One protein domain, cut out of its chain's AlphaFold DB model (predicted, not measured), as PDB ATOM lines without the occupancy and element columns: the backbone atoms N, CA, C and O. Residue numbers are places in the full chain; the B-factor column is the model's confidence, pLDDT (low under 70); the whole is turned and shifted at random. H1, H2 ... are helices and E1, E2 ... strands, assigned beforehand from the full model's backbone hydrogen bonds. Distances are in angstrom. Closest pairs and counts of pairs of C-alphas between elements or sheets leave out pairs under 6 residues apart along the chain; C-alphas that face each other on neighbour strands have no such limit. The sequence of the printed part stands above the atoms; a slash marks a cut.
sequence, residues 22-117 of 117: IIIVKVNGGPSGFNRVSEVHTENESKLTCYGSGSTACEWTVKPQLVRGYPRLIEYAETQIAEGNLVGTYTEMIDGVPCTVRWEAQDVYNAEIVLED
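What this domain is: This is residues 22 to 117 of the 117 residues of an uncharacterized protein of bacterium HR21 (UniProt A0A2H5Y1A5). A twisted sheet of four strands has one helix, H1, packed on one face, and beyond its edge strand E1 a separate two-strand hairpin, E2 and E3, extends the model sideways. A long stretch with no named element, residues 52 to 71, leads from this hairpin back to H1. The printed part has 96 residues, with one named helix and six named strands in the order E1 E2 E3 H1 E4 E5 E6. The larger sheet has the order E1 - E6 - E5 - E4, and both sheets are antiparallel; the class is mixed, helices and strands. The whole is compact, with a radius of gyration of the C-alphas of 13.5 A, but flat in outline, spanning 44 by 32 by 16 A.

How they stand to each other: E1, residues 22 to 26, is an edge strand and the antiparallel neighbour of E6, residues 110 to 116, at 177 degrees; N 24 and O 113 are 2.8 A apart, within hydrogen-bond range. E2, residues 36 to 41, and E3, residues 46 to 51, form a hairpin at 166 degrees, with N 38 and O 49 at 2.8 A. The closest C-alphas of E1 and E2, those of Lys 26 and Val 37, are 7.4 A apart; E1 and E3 are apart. H1, residues 72 to 82, is on the larger sheet at a height over the sheet of 7.8 A. It lies over E5, residues 97 to 107, and only just over E4, residues 87 to 94, on which 3 of its C-alphas fall. It runs along the strands, at 24 degrees to E5 on the local plane, and the closest C-alphas of H1 and E5 are those of Leu 73 and Val 101, 6.0 A apart. In H1 every O i to N i+4 pair is within hydrogen-bond range. E4, E5 and E6 form a meander, each strand the antiparallel neighbour of the one before, made of two hairpins: N 90 and O 101 are 2.8 A apart, as are N 102 and O 114.

Where its parts are: E1 begins at C-alpha 22, (3.664, 2.908, 13.328), and is 13.0 A long. E2 measures 16.7 A, E3 16.8 A and H1 15.3 A, the helix beginning at C-alpha 72, (-7.585, -2.732, 14.707). E4 measures 22.4 A, E5 30.1 A and E6 20.3 A; E6 ends at C-alpha 116, (-0.569, 7.804, 14.632).

The domain as a whole: The two C-alphas farthest apart, those of Ser 53 and Gly 96, are 44.4 A apart. The printed part has no cut and ends at the chain's last residue, Asp 117. The link from E3 to H1 is long, with 20 residues. The mean pLDDT of the printed part is 79.1; 35 residues are under 70, namely 22 to 38, 41 to 45, 52 to 57 and 60 to 66.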
ATOM      1  N   ILE A  22       3.320   4.146  14.034       69.44
ATOM      2  CA  ILE A  22       3.664   2.908  13.328       69.44
ATOM      3  C   ILE A  22       3.720   3.212  11.840       69.44
ATOM      4  O   ILE A  22       2.771   3.766  11.297       69.44
ATOM      5  N   ILE A  23       4.797   2.794  11.180       69.31
ATOM      6  CA  ILE A  23       4.903   2.798   9.722       69.31
ATOM      7  C   ILE A  23       5.143   1.355   9.285       69.31
ATOM      8  O   ILE A  23       6.162   0.759   9.633       69.31
ATOM      9  N   ILE A  24       4.199   0.797   8.537       68.12
ATOM     10  CA  ILE A  24       4.311  -0.509   7.893       68.12
ATOM     11  C   ILE A  24       4.527  -0.257   6.409       68.12
ATOM     12  O   ILE A  24       3.691   0.360   5.756       68.12
ATOM     13  N   VAL A  25       5.647  -0.744   5.883       65.69
ATOM     14  CA  VAL A  25       5.990  -0.632   4.465       65.69
ATOM     15  C   VAL A  25       6.109  -2.035   3.889       65.69
ATOM     16  O   VAL A  25       7.044  -2.770   4.204       65.69
ATOM     17  N   LYS A  26       5.161  -2.396   3.027       67.19
ATOM     18  CA  LYS A  26       5.157  -3.634   2.247       67.19
ATOM     19  C   LYS A  26       5.677  -3.312   0.856       67.19
ATOM     20  O   LYS A  26       5.041  -2.570   0.112       67.19
ATOM     21  N   VAL A  27       6.847  -3.847   0.519       61.38
ATOM     22  CA  VAL A  27       7.499  -3.637  -0.781       61.38
ATOM     23  C   VAL A  27       7.924  -4.959  -1.393       61.38
ATOM     24  O   VAL A  27       8.351  -5.879  -0.694       61.38
ATOM     25  N   ASN A  28       7.865  -5.020  -2.723       57.31
ATOM     26  CA  ASN A  28       8.305  -6.160  -3.525       57.31
ATOM     27  C   ASN A  28       7.528  -7.449  -3.226       57.31
ATOM     28  O   ASN A  28       8.089  -8.545  -3.265       57.31
ATOM     29  N   GLY A  29       6.235  -7.332  -2.940       58.44
ATOM     30  CA  GLY A  29       5.343  -8.476  -3.014       58.44
ATOM     31  C   GLY A  29       4.980  -8.749  -4.478       58.44
ATOM     32  O   GLY A  29       4.343  -7.908  -5.109       58.44
ATOM     33  N   GLY A  30       5.432  -9.869  -5.055       50.94
ATOM     34  CA  GLY A  30       5.201 -10.206  -6.470       50.94
ATOM     35  C   GLY A  30       6.438 -10.738  -7.222       50.94
ATOM     36  O   GLY A  30       7.432 -11.084  -6.589       50.94
ATOM     37  N   PRO A  31       6.413 -10.807  -8.573       51.16
ATOM     38  CA  PRO A  31       7.381 -11.552  -9.402       51.16
ATOM     39  C   PRO A  31       8.859 -11.148  -9.268       51.16
ATOM     40  O   PRO A  31       9.733 -11.859  -9.760       51.16
ATOM     41  N   SER A  32       9.143  -9.996  -8.659       56.69
ATOM     42  CA  SER A  32      10.493  -9.441  -8.493       56.69
ATOM     43  C   SER A  32      10.949  -9.351  -7.030       56.69
ATOM     44  O   SER A  32      12.041  -8.850  -6.772       56.69
ATOM     45  N   GLY A  33      10.156  -9.857  -6.080       66.88
ATOM     46  CA  GLY A  33      10.530  -9.979  -4.671       66.88
ATOM     47  C   GLY A  33       9.930 -11.226  -4.031       66.88
ATOM     48  O   GLY A  33       9.921 -12.295  -4.637       66.88
ATOM     49  N   PHE A  34       9.475 -11.135  -2.784       69.94
ATOM     50  CA  PHE A  34       8.801 -12.267  -2.153       69.94
ATOM     51  C   PHE A  34       7.388 -12.409  -2.728       69.94
ATOM     52  O   PHE A  34       6.685 -11.428  -2.928       69.94
ATOM     53  N   ASN A  35       6.925 -13.635  -2.958       61.19
ATOM     54  CA  ASN A  35       5.570 -13.894  -3.455       61.19
ATOM     55  C   ASN A  35       4.492 -13.402  -2.479       61.19
ATOM     56  O   ASN A  35       3.375 -13.097  -2.886       61.19
ATOM     57  N   ARG A  36       4.811 -13.388  -1.180       62.75
ATOM     58  CA  ARG A  36       3.930 -12.913  -0.114       62.75
ATOM     59  C   ARG A  36       4.762 -12.470   1.079       62.75
ATOM     60  O   ARG A  36       5.706 -13.163   1.454       62.75
ATOM     61  N   VAL A  37       4.352 -11.387   1.723       69.75
ATOM     62  CA  VAL A  37       4.859 -10.964   3.031       69.75
ATOM     63  C   VAL A  37       3.707 -11.056   4.031       69.75
ATOM     64  O   VAL A  37       2.585 -10.660   3.727       69.75
ATOM     65  N   SER A  38       3.954 -11.669   5.185       68.62
ATOM     66  CA  SER A  38       3.008 -11.785   6.291       68.62
ATOM     67  C   SER A  38       3.617 -11.161   7.530       68.62
ATOM     68  O   SER A  38       4.749 -11.473   7.898       68.62
ATOM     69  N   GLU A  39       2.828 -10.337   8.197       70.06
ATOM     70  CA  GLU A  39       3.210  -9.647   9.418       70.06
ATOM     71  C   GLU A  39       2.351 -10.155  10.569       70.06
ATOM     72  O   GLU A  39       1.160 -10.409  10.406       70.06
ATOM     73  N   VAL A  40       2.978 -10.379  11.718       70.56
ATOM     74  CA  VAL A  40       2.299 -10.752  12.958       70.56
ATOM     75  C   VAL A  40       2.850  -9.859  14.048       70.56
ATOM     76  O   VAL A  40       4.058  -9.860  14.276       70.56
ATOM     77  N   HIS A  41       1.981  -9.143  14.751       66.50
ATOM     78  CA  HIS A  41       2.399  -8.377  15.919       66.50
ATOM     79  C   HIS A  41       1.534  -8.715  17.123       66.50
ATOM     80  O   HIS A  41       0.306  -8.741  17.061       66.50
ATOM     81  N   THR A  42       2.222  -8.976  18.221       65.62
ATOM     82  CA  THR A  42       1.696  -9.259  19.551       65.62
ATOM     83  C   THR A  42       2.284  -8.241  20.524       65.62
ATOM     84  O   THR A  42       3.223  -7.524  20.175       65.62
ATOM     85  N   GLU A  43       1.789  -8.209  21.761       61.09
ATOM     86  CA  GLU A  43       2.323  -7.326  22.810       61.09
ATOM     87  C   GLU A  43       3.839  -7.482  23.038       61.09
ATOM     88  O   GLU A  43       4.509  -6.527  23.419       61.09
ATOM     89  N   ASN A  44       4.387  -8.674  22.776       64.56
ATOM     90  CA  ASN A  44       5.769  -9.027  23.108       64.56
ATOM     91  C   ASN A  44       6.664  -9.272  21.886       64.56
ATOM     92  O   ASN A  44       7.885  -9.336  22.018       64.56
ATOM     93  N   GLU A  45       6.083  -9.438  20.700       67.88
ATOM     94  CA  GLU A  45       6.815  -9.831  19.499       67.88
ATOM     95  C   GLU A  45       6.175  -9.227  18.252       67.88
ATOM     96  O   GLU A  45       4.968  -9.333  18.050       67.88
ATOM     97  N   SER A  46       7.006  -8.653  17.383       71.50
ATOM     98  CA  SER A  46       6.665  -8.414  15.983       71.50
ATOM     99  C   SER A  46       7.483  -9.368  15.126       71.50
ATOM    100  O   SER A  46       8.715  -9.357  15.196       71.50
ATOM    101  N   LYS A  47       6.808 -10.160  14.289       76.06
ATOM    102  CA  LYS A  47       7.421 -11.088  13.337       76.06
ATOM    103  C   LYS A  47       7.027 -10.785  11.887       76.06
ATOM    104  O   LYS A  47       5.847 -10.691  11.561       76.06
ATOM    105  N   LEU A  48       8.036 -10.708  11.019       74.88
ATOM    106  CA  LEU A  48       7.887 -10.630   9.568       74.88
ATOM    107  C   LEU A  48       8.195 -12.006   8.976       74.88
ATOM    108  O   LEU A  48       9.191 -12.635   9.333       74.88
ATOM    109  N   THR A  49       7.333 -12.500   8.096       77.81
ATOM    110  CA  THR A  49       7.533 -13.766   7.382       77.81
ATOM    111  C   THR A  49       7.327 -13.543   5.897       77.81
ATOM    112  O   THR A  49       6.224 -13.214   5.467       77.81
ATOM    113  N   CYS A  50       8.364 -13.771   5.099       76.94
ATOM    114  CA  CYS A  50       8.278 -13.674   3.649       76.94
ATOM    115  C   CYS A  50       8.295 -15.062   3.006       76.94
ATOM    116  O   CYS A  50       9.020 -15.958   3.436       76.94
ATOM    117  N   TYR A  51       7.486 -15.240   1.967       71.31
ATOM    118  CA  TYR A  51       7.296 -16.497   1.254       71.31
ATOM    119  C   TYR A  51       7.712 -16.336  -0.206       71.31
ATOM    120  O   TYR A  51       7.357 -15.349  -0.844       71.31
ATOM    121  N   GLY A  52       8.398 -17.336  -0.762       69.50
ATOM    122  CA  GLY A  52       8.895 -17.316  -2.143       69.50
ATOM    123  C   GLY A  52      10.353 -16.865  -2.260       69.50
ATOM    124  O   GLY A  52      11.002 -16.546  -1.266       69.50
ATOM    125  N   SER A  53      10.884 -16.883  -3.482       63.38
ATOM    126  CA  SER A  53      12.273 -16.521  -3.776       63.38
ATOM    127  C   SER A  53      12.407 -15.019  -4.040       63.38
ATOM    128  O   SER A  53      12.457 -14.596  -5.192       63.38
ATOM    129  N   GLY A  54      12.469 -14.227  -2.968       65.50
ATOM    130  CA  GLY A  54      12.951 -12.846  -3.024       65.50
ATOM    131  C   GLY A  54      14.480 -12.798  -2.926       65.50
ATOM    132  O   GLY A  54      15.090 -13.647  -2.279       65.50
ATOM    133  N   SER A  55      15.111 -11.818  -3.570       63.31
ATOM    134  CA  SER A  55      16.559 -11.560  -3.459       63.31
ATOM    135  C   SER A  55      16.904 -10.497  -2.407       63.31
ATOM    136  O   SER A  55      18.078 -10.274  -2.117       63.31
ATOM    137  N   THR A  56      15.894  -9.838  -1.835       66.25
ATOM    138  CA  THR A  56      16.019  -8.775  -0.832       66.25
ATOM    139  C   THR A  56      15.871  -9.313   0.591       66.25
ATOM    140  O   THR A  56      15.274 -10.368   0.807       66.25
ATOM    141  N   ALA A  57      16.389  -8.583   1.585       69.12
ATOM    142  CA  ALA A  57      16.186  -8.922   2.992       69.12
ATOM    143  C   ALA A  57      14.691  -8.868   3.360       69.12
ATOM    144  O   ALA A  57      13.971  -7.961   2.945       69.12
ATOM    145  N   CYS A  58      14.227  -9.862   4.121       72.94
ATOM    146  CA  CYS A  58      12.879  -9.911   4.684       72.94
ATOM    147  C   CYS A  58      12.902  -9.270   6.073       72.94
ATOM    148  O   CYS A  58      12.952  -9.959   7.092       72.94
ATOM    149  N   GLU A  59      12.921  -7.945   6.113       73.44
ATOM    150  CA  GLU A  59      12.923  -7.177   7.354       73.44
ATOM    151  C   GLU A  59      12.177  -5.858   7.174       73.44
ATOM    152  O   GLU A  59      12.096  -5.325   6.066       73.44
ATOM    153  N   TRP A  60      11.634  -5.315   8.264       67.62
ATOM    154  CA  TRP A  60      11.130  -3.949   8.236       67.62
ATOM    155  C   TRP A  60      12.291  -2.966   8.179       67.62
ATOM    156  O   TRP A  60      13.271  -3.111   8.909       67.62
ATOM    157  N   THR A  61      12.122  -1.887   7.421       65.38
ATOM    158  CA  THR A  61      13.019  -0.728   7.506       65.38
ATOM    159  C   THR A  61      12.901  -0.026   8.865       65.38
ATOM    160  O   THR A  61      13.876   0.527   9.367       65.38
ATOM    161  N   VAL A  62      11.718  -0.086   9.489       63.72
ATOM    162  CA  VAL A  62      11.439   0.448  10.828       63.72
ATOM    163  C   VAL A  62      10.650  -0.590  11.616       63.72
ATOM    164  O   VAL A  62       9.581  -1.012  11.183       63.72
ATOM    165  N   LYS A  63      11.157  -1.010  12.783       67.12
ATOM    166  CA  LYS A  63      10.389  -1.916  13.645       67.12
ATOM    167  C   LYS A  63       9.111  -1.215  14.125       67.12
ATOM    168  O   LYS A  63       9.214  -0.115  14.670       67.12
ATOM    169  N   PRO A  64       7.939  -1.850  13.988       62.91
ATOM    170  CA  PRO A  64       6.690  -1.291  14.480       62.91
ATOM    171  C   PRO A  64       6.734  -1.193  16.009       62.91
ATOM    172  O   PRO A  64       7.193  -2.112  16.693       62.91
ATOM    173  N   GLN A  65       6.279  -0.063  16.548       69.19
ATOM    174  CA  GLN A  65       6.075   0.122  17.984       69.19
ATOM    175  C   GLN A  65       4.592  -0.006  18.293       69.19
ATOM    176  O   GLN A  65       3.789   0.527  17.553       69.19
ATOM    177  N   LEU A  66       4.191  -0.664  19.377       69.88
ATOM    178  CA  LEU A  66       2.769  -0.712  19.728       69.88
ATOM    179  C   LEU A  66       2.270   0.689  20.111       69.88
ATOM    180  O   LEU A  66       2.678   1.245  21.133       69.88
ATOM    181  N   VAL A  67       1.396   1.242  19.271       77.69
ATOM    182  CA  VAL A  67       0.666   2.497  19.496       77.69
ATOM    183  C   VAL A  67      -0.824   2.198  19.635       77.69
ATOM    184  O   VAL A  67      -1.289   1.114  19.260       77.69
ATOM    185  N   ARG A  68      -1.588   3.128  20.206       84.69
ATOM    186  CA  ARG A  68      -3.037   2.973  20.360       84.69
ATOM    187  C   ARG A  68      -3.694   2.791  18.990       84.69
ATOM    188  O   ARG A  68      -3.270   3.346  17.982       84.69
ATOM    189  N   GLY A  69      -4.720   1.949  18.948       82.69
ATOM    190  CA  GLY A  69      -5.406   1.586  17.706       82.69
ATOM    191  C   GLY A  69      -4.772   0.456  16.906       82.69
ATOM    192  O   GLY A  69      -5.440  -0.089  16.030       82.69
ATOM    193  N   TYR A  70      -3.561   0.017  17.242       83.12
ATOM    194  CA  TYR A  70      -3.055  -1.267  16.765       83.12
ATOM    195  C   TYR A  70      -3.727  -2.432  17.535       83.12
ATOM    196  O   TYR A  70      -3.909  -2.312  18.749       83.12
ATOM    197  N   PRO A  71      -4.079  -3.572  16.898       81.62
ATOM    198  CA  PRO A  71      -3.993  -3.872  15.459       81.62
ATOM    199  C   PRO A  71      -5.172  -3.332  14.643       81.62
ATOM    200  O   PRO A  71      -5.079  -3.206  13.427       81.62
ATOM    201  N   ARG A  72      -6.276  -2.995  15.313       88.19
ATOM    202  CA  ARG A  72      -7.585  -2.732  14.707       88.19
ATOM    203  C   ARG A  72      -7.554  -1.766  13.515       88.19
ATOM    204  O   ARG A  72      -8.190  -2.031  12.501       88.19
ATOM    205  N   LEU A  73      -6.861  -0.634  13.633       91.62
ATOM    206  CA  LEU A  73      -6.822   0.376  12.573       91.62
ATOM    207  C   LEU A  73      -5.927  -0.045  11.397       91.62
ATOM    208  O   LEU A  73      -6.206   0.331  10.260       91.62
ATOM    209  N   ILE A  74      -4.909  -0.876  11.643       89.12
ATOM    210  CA  ILE A  74      -4.122  -1.498  10.571       89.12
ATOM    211  C   ILE A  74      -4.984  -2.512   9.812       89.12
ATOM    212  O   ILE A  74      -5.062  -2.435   8.591       89.12
ATOM    213  N   GLU A  75      -5.703  -3.393  10.515       90.25
ATOM    214  CA  GLU A  75      -6.614  -4.375   9.896       90.25
ATOM    215  C   GLU A  75      -7.716  -3.695   9.067       90.25
ATOM    216  O   GLU A  75      -8.095  -4.173   7.993       90.25
ATOM    217  N   TYR A  76      -8.204  -2.540   9.533       93.94
ATOM    218  CA  TYR A  76      -9.124  -1.705   8.768       93.94
ATOM    219  C   TYR A  76      -8.496  -1.234   7.450       93.94
ATOM    220  O   TYR A  76      -9.086  -1.445   6.390       93.94
ATOM    221  N   ALA A  77      -7.295  -0.648   7.492       93.62
ATOM    222  CA  ALA A  77      -6.591  -0.204   6.289       93.62
ATOM    223  C   ALA A  77      -6.305  -1.367   5.320       93.62
ATOM    224  O   ALA A  77      -6.517  -1.235   4.118       93.62
ATOM    225  N   GLU A  78      -5.901  -2.534   5.826       89.50
ATOM    226  CA  GLU A  78      -5.681  -3.732   5.005       89.50
ATOM    227  C   GLU A  78      -6.963  -4.226   4.327       89.50
ATOM    228  O   GLU A  78      -6.937  -4.601   3.154       89.50
ATOM    229  N   THR A  79      -8.093  -4.181   5.038       94.69
ATOM    230  CA  THR A  79      -9.404  -4.515   4.469       94.69
ATOM    231  C   THR A  79      -9.773  -3.535   3.357       94.69
ATOM    232  O   THR A  79     -10.177  -3.964   2.279       94.69
ATOM    233  N   GLN A  80      -9.562  -2.231   3.568       97.62
ATOM    234  CA  GLN A  80      -9.806  -1.210   2.545       97.62
ATOM    235  C   GLN A  80      -8.953  -1.435   1.288       97.62
ATOM    236  O   GLN A  80      -9.476  -1.385   0.174       97.62
ATOM    237  N   ILE A  81      -7.670  -1.767   1.447       94.12
ATOM    238  CA  ILE A  81      -6.791  -2.092   0.316       94.12
ATOM    239  C   ILE A  81      -7.292  -3.347  -0.419       94.12
ATOM    240  O   ILE A  81      -7.332  -3.357  -1.650       94.12
ATOM    241  N   ALA A  82      -7.718  -4.386   0.307       91.38
ATOM    242  CA  ALA A  82      -8.270  -5.608  -0.283       91.38
ATOM    243  C   ALA A  82      -9.586  -5.375  -1.051       91.38
ATOM    244  O   ALA A  82      -9.858  -6.073  -2.027       91.38
ATOM    245  N   GLU A  83     -10.370  -4.372  -0.650       96.88
ATOM    246  CA  GLU A  83     -11.581  -3.918  -1.347       96.88
ATOM    247  C   GLU A  83     -11.283  -3.014  -2.561       96.88
ATOM    248  O   GLU A  83     -12.196  -2.661  -3.309       96.88
ATOM    249  N   GLY A  84     -10.015  -2.662  -2.797       95.50
ATOM    250  CA  GLY A  84      -9.579  -1.800  -3.900       95.50
ATOM    251  C   GLY A  84      -9.510  -0.310  -3.554       95.50
ATOM    252  O   GLY A  84      -9.191   0.503  -4.423       95.50
ATOM    253  N   ASN A  85      -9.750   0.068  -2.295       97.94
ATOM    254  CA  ASN A  85      -9.562   1.434  -1.812       97.94
ATOM    255  C   ASN A  85      -8.080   1.647  -1.488       97.94
ATOM    256  O   ASN A  85      -7.641   1.498  -0.351       97.94
ATOM    257  N   LEU A  86      -7.294   1.969  -2.515       95.88
ATOM    258  CA  LEU A  86      -5.832   1.995  -2.441       95.88
ATOM    259  C   LEU A  86      -5.242   3.178  -1.658       95.88
ATOM    260  O   LEU A  86      -4.108   3.096  -1.205       95.88
ATOM    261  N   VAL A  87      -5.985   4.270  -1.487       97.81
ATOM    262  CA  VAL A  87      -5.535   5.442  -0.725       97.81
ATOM    263  C   VAL A  87      -6.650   5.884   0.204       97.81
ATOM    264  O   VAL A  87      -7.800   5.996  -0.222       97.81
ATOM    265  N   GLY A  88      -6.318   6.182   1.455       97.44
ATOM    266  CA  GLY A  88      -7.301   6.710   2.385       97.44
ATOM    267  C   GLY A  88      -6.744   7.063   3.751       97.44
ATOM    268  O   GLY A  88      -5.561   6.894   4.053       97.44
ATOM    269  N   THR A  89      -7.628   7.611   4.574       97.56
ATOM    270  CA  THR A  89      -7.361   7.908   5.974       97.56
ATOM    271  C   THR A  89      -8.623   7.684   6.794       97.56
ATOM    272  O   THR A  89      -9.733   7.903   6.308       97.56
ATOM    273  N   TYR A  90      -8.452   7.228   8.028       97.44
ATOM    274  CA  TYR A  90      -9.531   7.002   8.973       97.44
ATOM    275  C   TYR A  90      -9.057   7.338  10.386       97.44
ATOM    276  O   TYR A  90      -7.974   6.925  10.799       97.44
ATOM    277  N   THR A  91      -9.879   8.084  11.122       96.25
ATOM    278  CA  THR A  91      -9.598   8.499  12.498       96.25
ATOM    279  C   THR A  91     -10.660   7.941  13.431       96.25
ATOM    280  O   THR A  91     -11.856   8.076  13.172       96.25
ATOM    281  N   GLU A  92     -10.221   7.375  14.552       94.69
ATOM    282  CA  GLU A  92     -11.091   6.869  15.604       94.69
ATOM    283  C   GLU A  92     -10.601   7.293  16.991       94.69
ATOM    284  O   GLU A  92      -9.404   7.379  17.249       94.69
ATOM    285  N   MET A  93     -11.535   7.547  17.909       94.00
ATOM    286  CA  MET A  93     -11.218   7.840  19.306       94.00
ATOM    287  C   MET A  93     -11.013   6.539  20.087       94.00
ATOM    288  O   MET A  93     -11.961   5.775  20.268       94.00
ATOM    289  N   ILE A  94      -9.801   6.316  20.599       89.31
ATOM    290  CA  ILE A  94      -9.435   5.128  21.381       89.31
ATOM    291  C   ILE A  94      -8.842   5.599  22.704       89.31
ATOM    292  O   ILE A  94      -7.900   6.387  22.727       89.31
ATOM    293  N   ASP A  95      -9.457   5.190  23.814       89.44
ATOM    294  CA  ASP A  95      -9.102   5.638  25.170       89.44
ATOM    295  C   ASP A  95      -9.038   7.171  25.322       89.44
ATOM    296  O   ASP A  95      -8.218   7.724  26.053       89.44
ATOM    297  N   GLY A  96      -9.924   7.878  24.611       89.25
ATOM    298  CA  GLY A  96      -9.997   9.342  24.629       89.25
ATOM    299  C   GLY A  96      -8.936  10.046  23.780       89.25
ATOM    300  O   GLY A  96      -8.867  11.273  23.811       89.25
ATOM    301  N   VAL A  97      -8.153   9.303  22.995       88.81
ATOM    302  CA  VAL A  97      -7.107   9.836  22.119       88.81
ATOM    303  C   VAL A  97      -7.469   9.599  20.647       88.81
ATOM    304  O   VAL A  97      -7.845   8.476  20.296       88.81
ATOM    305  N   PRO A  98      -7.404  10.626  19.773       91.06
ATOM    306  CA  PRO A  98      -7.609  10.430  18.341       91.06
ATOM    307  C   PRO A  98      -6.460   9.613  17.748       91.06
ATOM    308  O   PRO A  98      -5.330  10.081  17.693       91.06
ATOM    309  N   CYS A  99      -6.773   8.412  17.273       91.88
ATOM    310  CA  CYS A  99      -5.845   7.551  16.555       91.88
ATOM    311  C   CYS A  99      -6.189   7.602  15.064       91.88
ATOM    312  O   CYS A  99      -7.340   7.370  14.688       91.88
ATOM    313  N   THR A 100      -5.218   7.920  14.213       94.50
ATOM    314  CA  THR A 100      -5.416   8.075  12.768       94.50
ATOM    315  C   THR A 100      -4.587   7.057  12.013       94.50
ATOM    316  O   THR A 100      -3.371   7.024  12.158       94.50
ATOM    317  N   VAL A 101      -5.238   6.261  11.168       94.56
ATOM    318  CA  VAL A 101      -4.563   5.438  10.166       94.56
ATOM    319  C   VAL A 101      -4.656   6.104   8.798       94.56
ATOM    320  O   VAL A 101      -5.689   6.658   8.416       94.56
ATOM    321  N   ARG A 102      -3.566   6.056   8.045       96.12
ATOM    322  CA  ARG A 102      -3.458   6.476   6.653       96.12
ATOM    323  C   ARG A 102      -2.825   5.346   5.864       96.12
ATOM    324  O   ARG A 102      -1.907   4.701   6.358       96.12
ATOM    325  N   TRP A 103      -3.295   5.121   4.649       94.88
ATOM    326  CA  TRP A 103      -2.704   4.127   3.766       94.88
ATOM    327  C   TRP A 103      -2.570   4.647   2.343       94.88
ATOM    328  O   TRP A 103      -3.381   5.447   1.872       94.88
ATOM    329  N   GLU A 104      -1.532   4.163   1.679       94.38
ATOM    330  CA  GLU A 104      -1.269   4.346   0.261       94.38
ATOM    331  C   GLU A 104      -0.733   3.027  -0.298       94.38
ATOM    332  O   GLU A 104       0.267   2.497   0.177       94.38
ATOM    333  N   ALA A 105      -1.421   2.464  -1.284       89.81
ATOM    334  CA  ALA A 105      -1.126   1.156  -1.840       89.81
ATOM    335  C   ALA A 105      -1.137   1.181  -3.368       89.81
ATOM    336  O   ALA A 105      -1.883   1.922  -4.001       89.81
ATOM    337  N   GLN A 106      -0.318   0.329  -3.971       87.31
ATOM    338  CA  GLN A 106      -0.437  -0.039  -5.381       87.31
ATOM    339  C   GLN A 106      -1.340  -1.268  -5.526       87.31
ATOM    340  O   GLN A 106      -2.141  -1.349  -6.454       87.31
ATOM    341  N   ASP A 107      -1.226  -2.205  -4.583       83.75
ATOM    342  CA  ASP A 107      -2.042  -3.409  -4.456       83.75
ATOM    343  C   ASP A 107      -1.956  -3.959  -3.014       83.75
ATOM    344  O   ASP A 107      -1.329  -3.363  -2.137       83.75
ATOM    345  N   VAL A 108      -2.569  -5.117  -2.758       81.19
ATOM    346  CA  VAL A 108      -2.561  -5.788  -1.440       81.19
ATOM    347  C   VAL A 108      -1.171  -6.230  -0.957       81.19
ATOM    348  O   VAL A 108      -1.010  -6.609   0.204       81.19
ATOM    349  N   TYR A 109      -0.171  -6.211  -1.833       74.25
ATOM    350  CA  TYR A 109       1.196  -6.650  -1.571       74.25
ATOM    351  C   TYR A 109       2.212  -5.501  -1.547       74.25
ATOM    352  O   TYR A 109       3.331  -5.694  -1.071       74.25
ATOM    353  N   ASN A 110       1.828  -4.321  -2.032       78.19
ATOM    354  CA  ASN A 110       2.667  -3.139  -2.146       78.19
ATOM    355  C   ASN A 110       1.923  -1.945  -1.534       78.19
ATOM    356  O   ASN A 110       1.135  -1.288  -2.216       78.19
ATOM    357  N   ALA A 111       2.146  -1.696  -0.243       83.19
ATOM    358  CA  ALA A 111       1.410  -0.700   0.532       83.19
ATOM    359  C   ALA A 111       2.249  -0.078   1.650       83.19
ATOM    360  O   ALA A 111       3.022  -0.762   2.317       83.19
ATOM    361  N   GLU A 112       2.033   1.208   1.893       85.19
ATOM    362  CA  GLU A 112       2.465   1.928   3.082       85.19
ATOM    363  C   GLU A 112       1.242   2.206   3.962       85.19
ATOM    364  O   GLU A 112       0.255   2.784   3.505       85.19
ATOM    365  N   ILE A 113       1.294   1.783   5.225       88.19
ATOM    366  CA  ILE A 113       0.255   2.037   6.227       88.19
ATOM    367  C   ILE A 113       0.901   2.748   7.412       88.19
ATOM    368  O   ILE A 113       1.832   2.233   8.030       88.19
ATOM    369  N   VAL A 114       0.387   3.929   7.738       89.19
ATOM    370  CA  VAL A 114       0.860   4.782   8.826       89.19
ATOM    371  C   VAL A 114      -0.244   4.910   9.864       89.19
ATOM    372  O   VAL A 114      -1.353   5.302   9.520       89.19
ATOM    373  N   LEU A 115       0.046   4.602  11.124       88.06
ATOM    374  CA  LEU A 115      -0.865   4.786  12.253       88.06
ATOM    375  C   LEU A 115      -0.234   5.739  13.270       88.06
ATOM    376  O   LEU A 115       0.901   5.520  13.677       88.06
ATOM    377  N   GLU A 116      -0.979   6.758  13.688       87.38
ATOM    378  CA  GLU A 116      -0.569   7.804  14.632       87.38
ATOM    379  C   GLU A 116      -1.564   7.892  15.801       87.38
ATOM    380  O   GLU A 116      -2.772   7.795  15.570       87.38
ATOM    381  N   ASP A 117      -1.074   8.090  17.031       81.06
ATOM    382  CA  ASP A 117      -1.862   8.267  18.269       81.06
ATOM    383  C   ASP A 117      -1.371   9.409  19.181       81.06
ATOM    384  O   ASP A 117      -0.371  10.074  18.841       81.06
TER     385      ASP A 117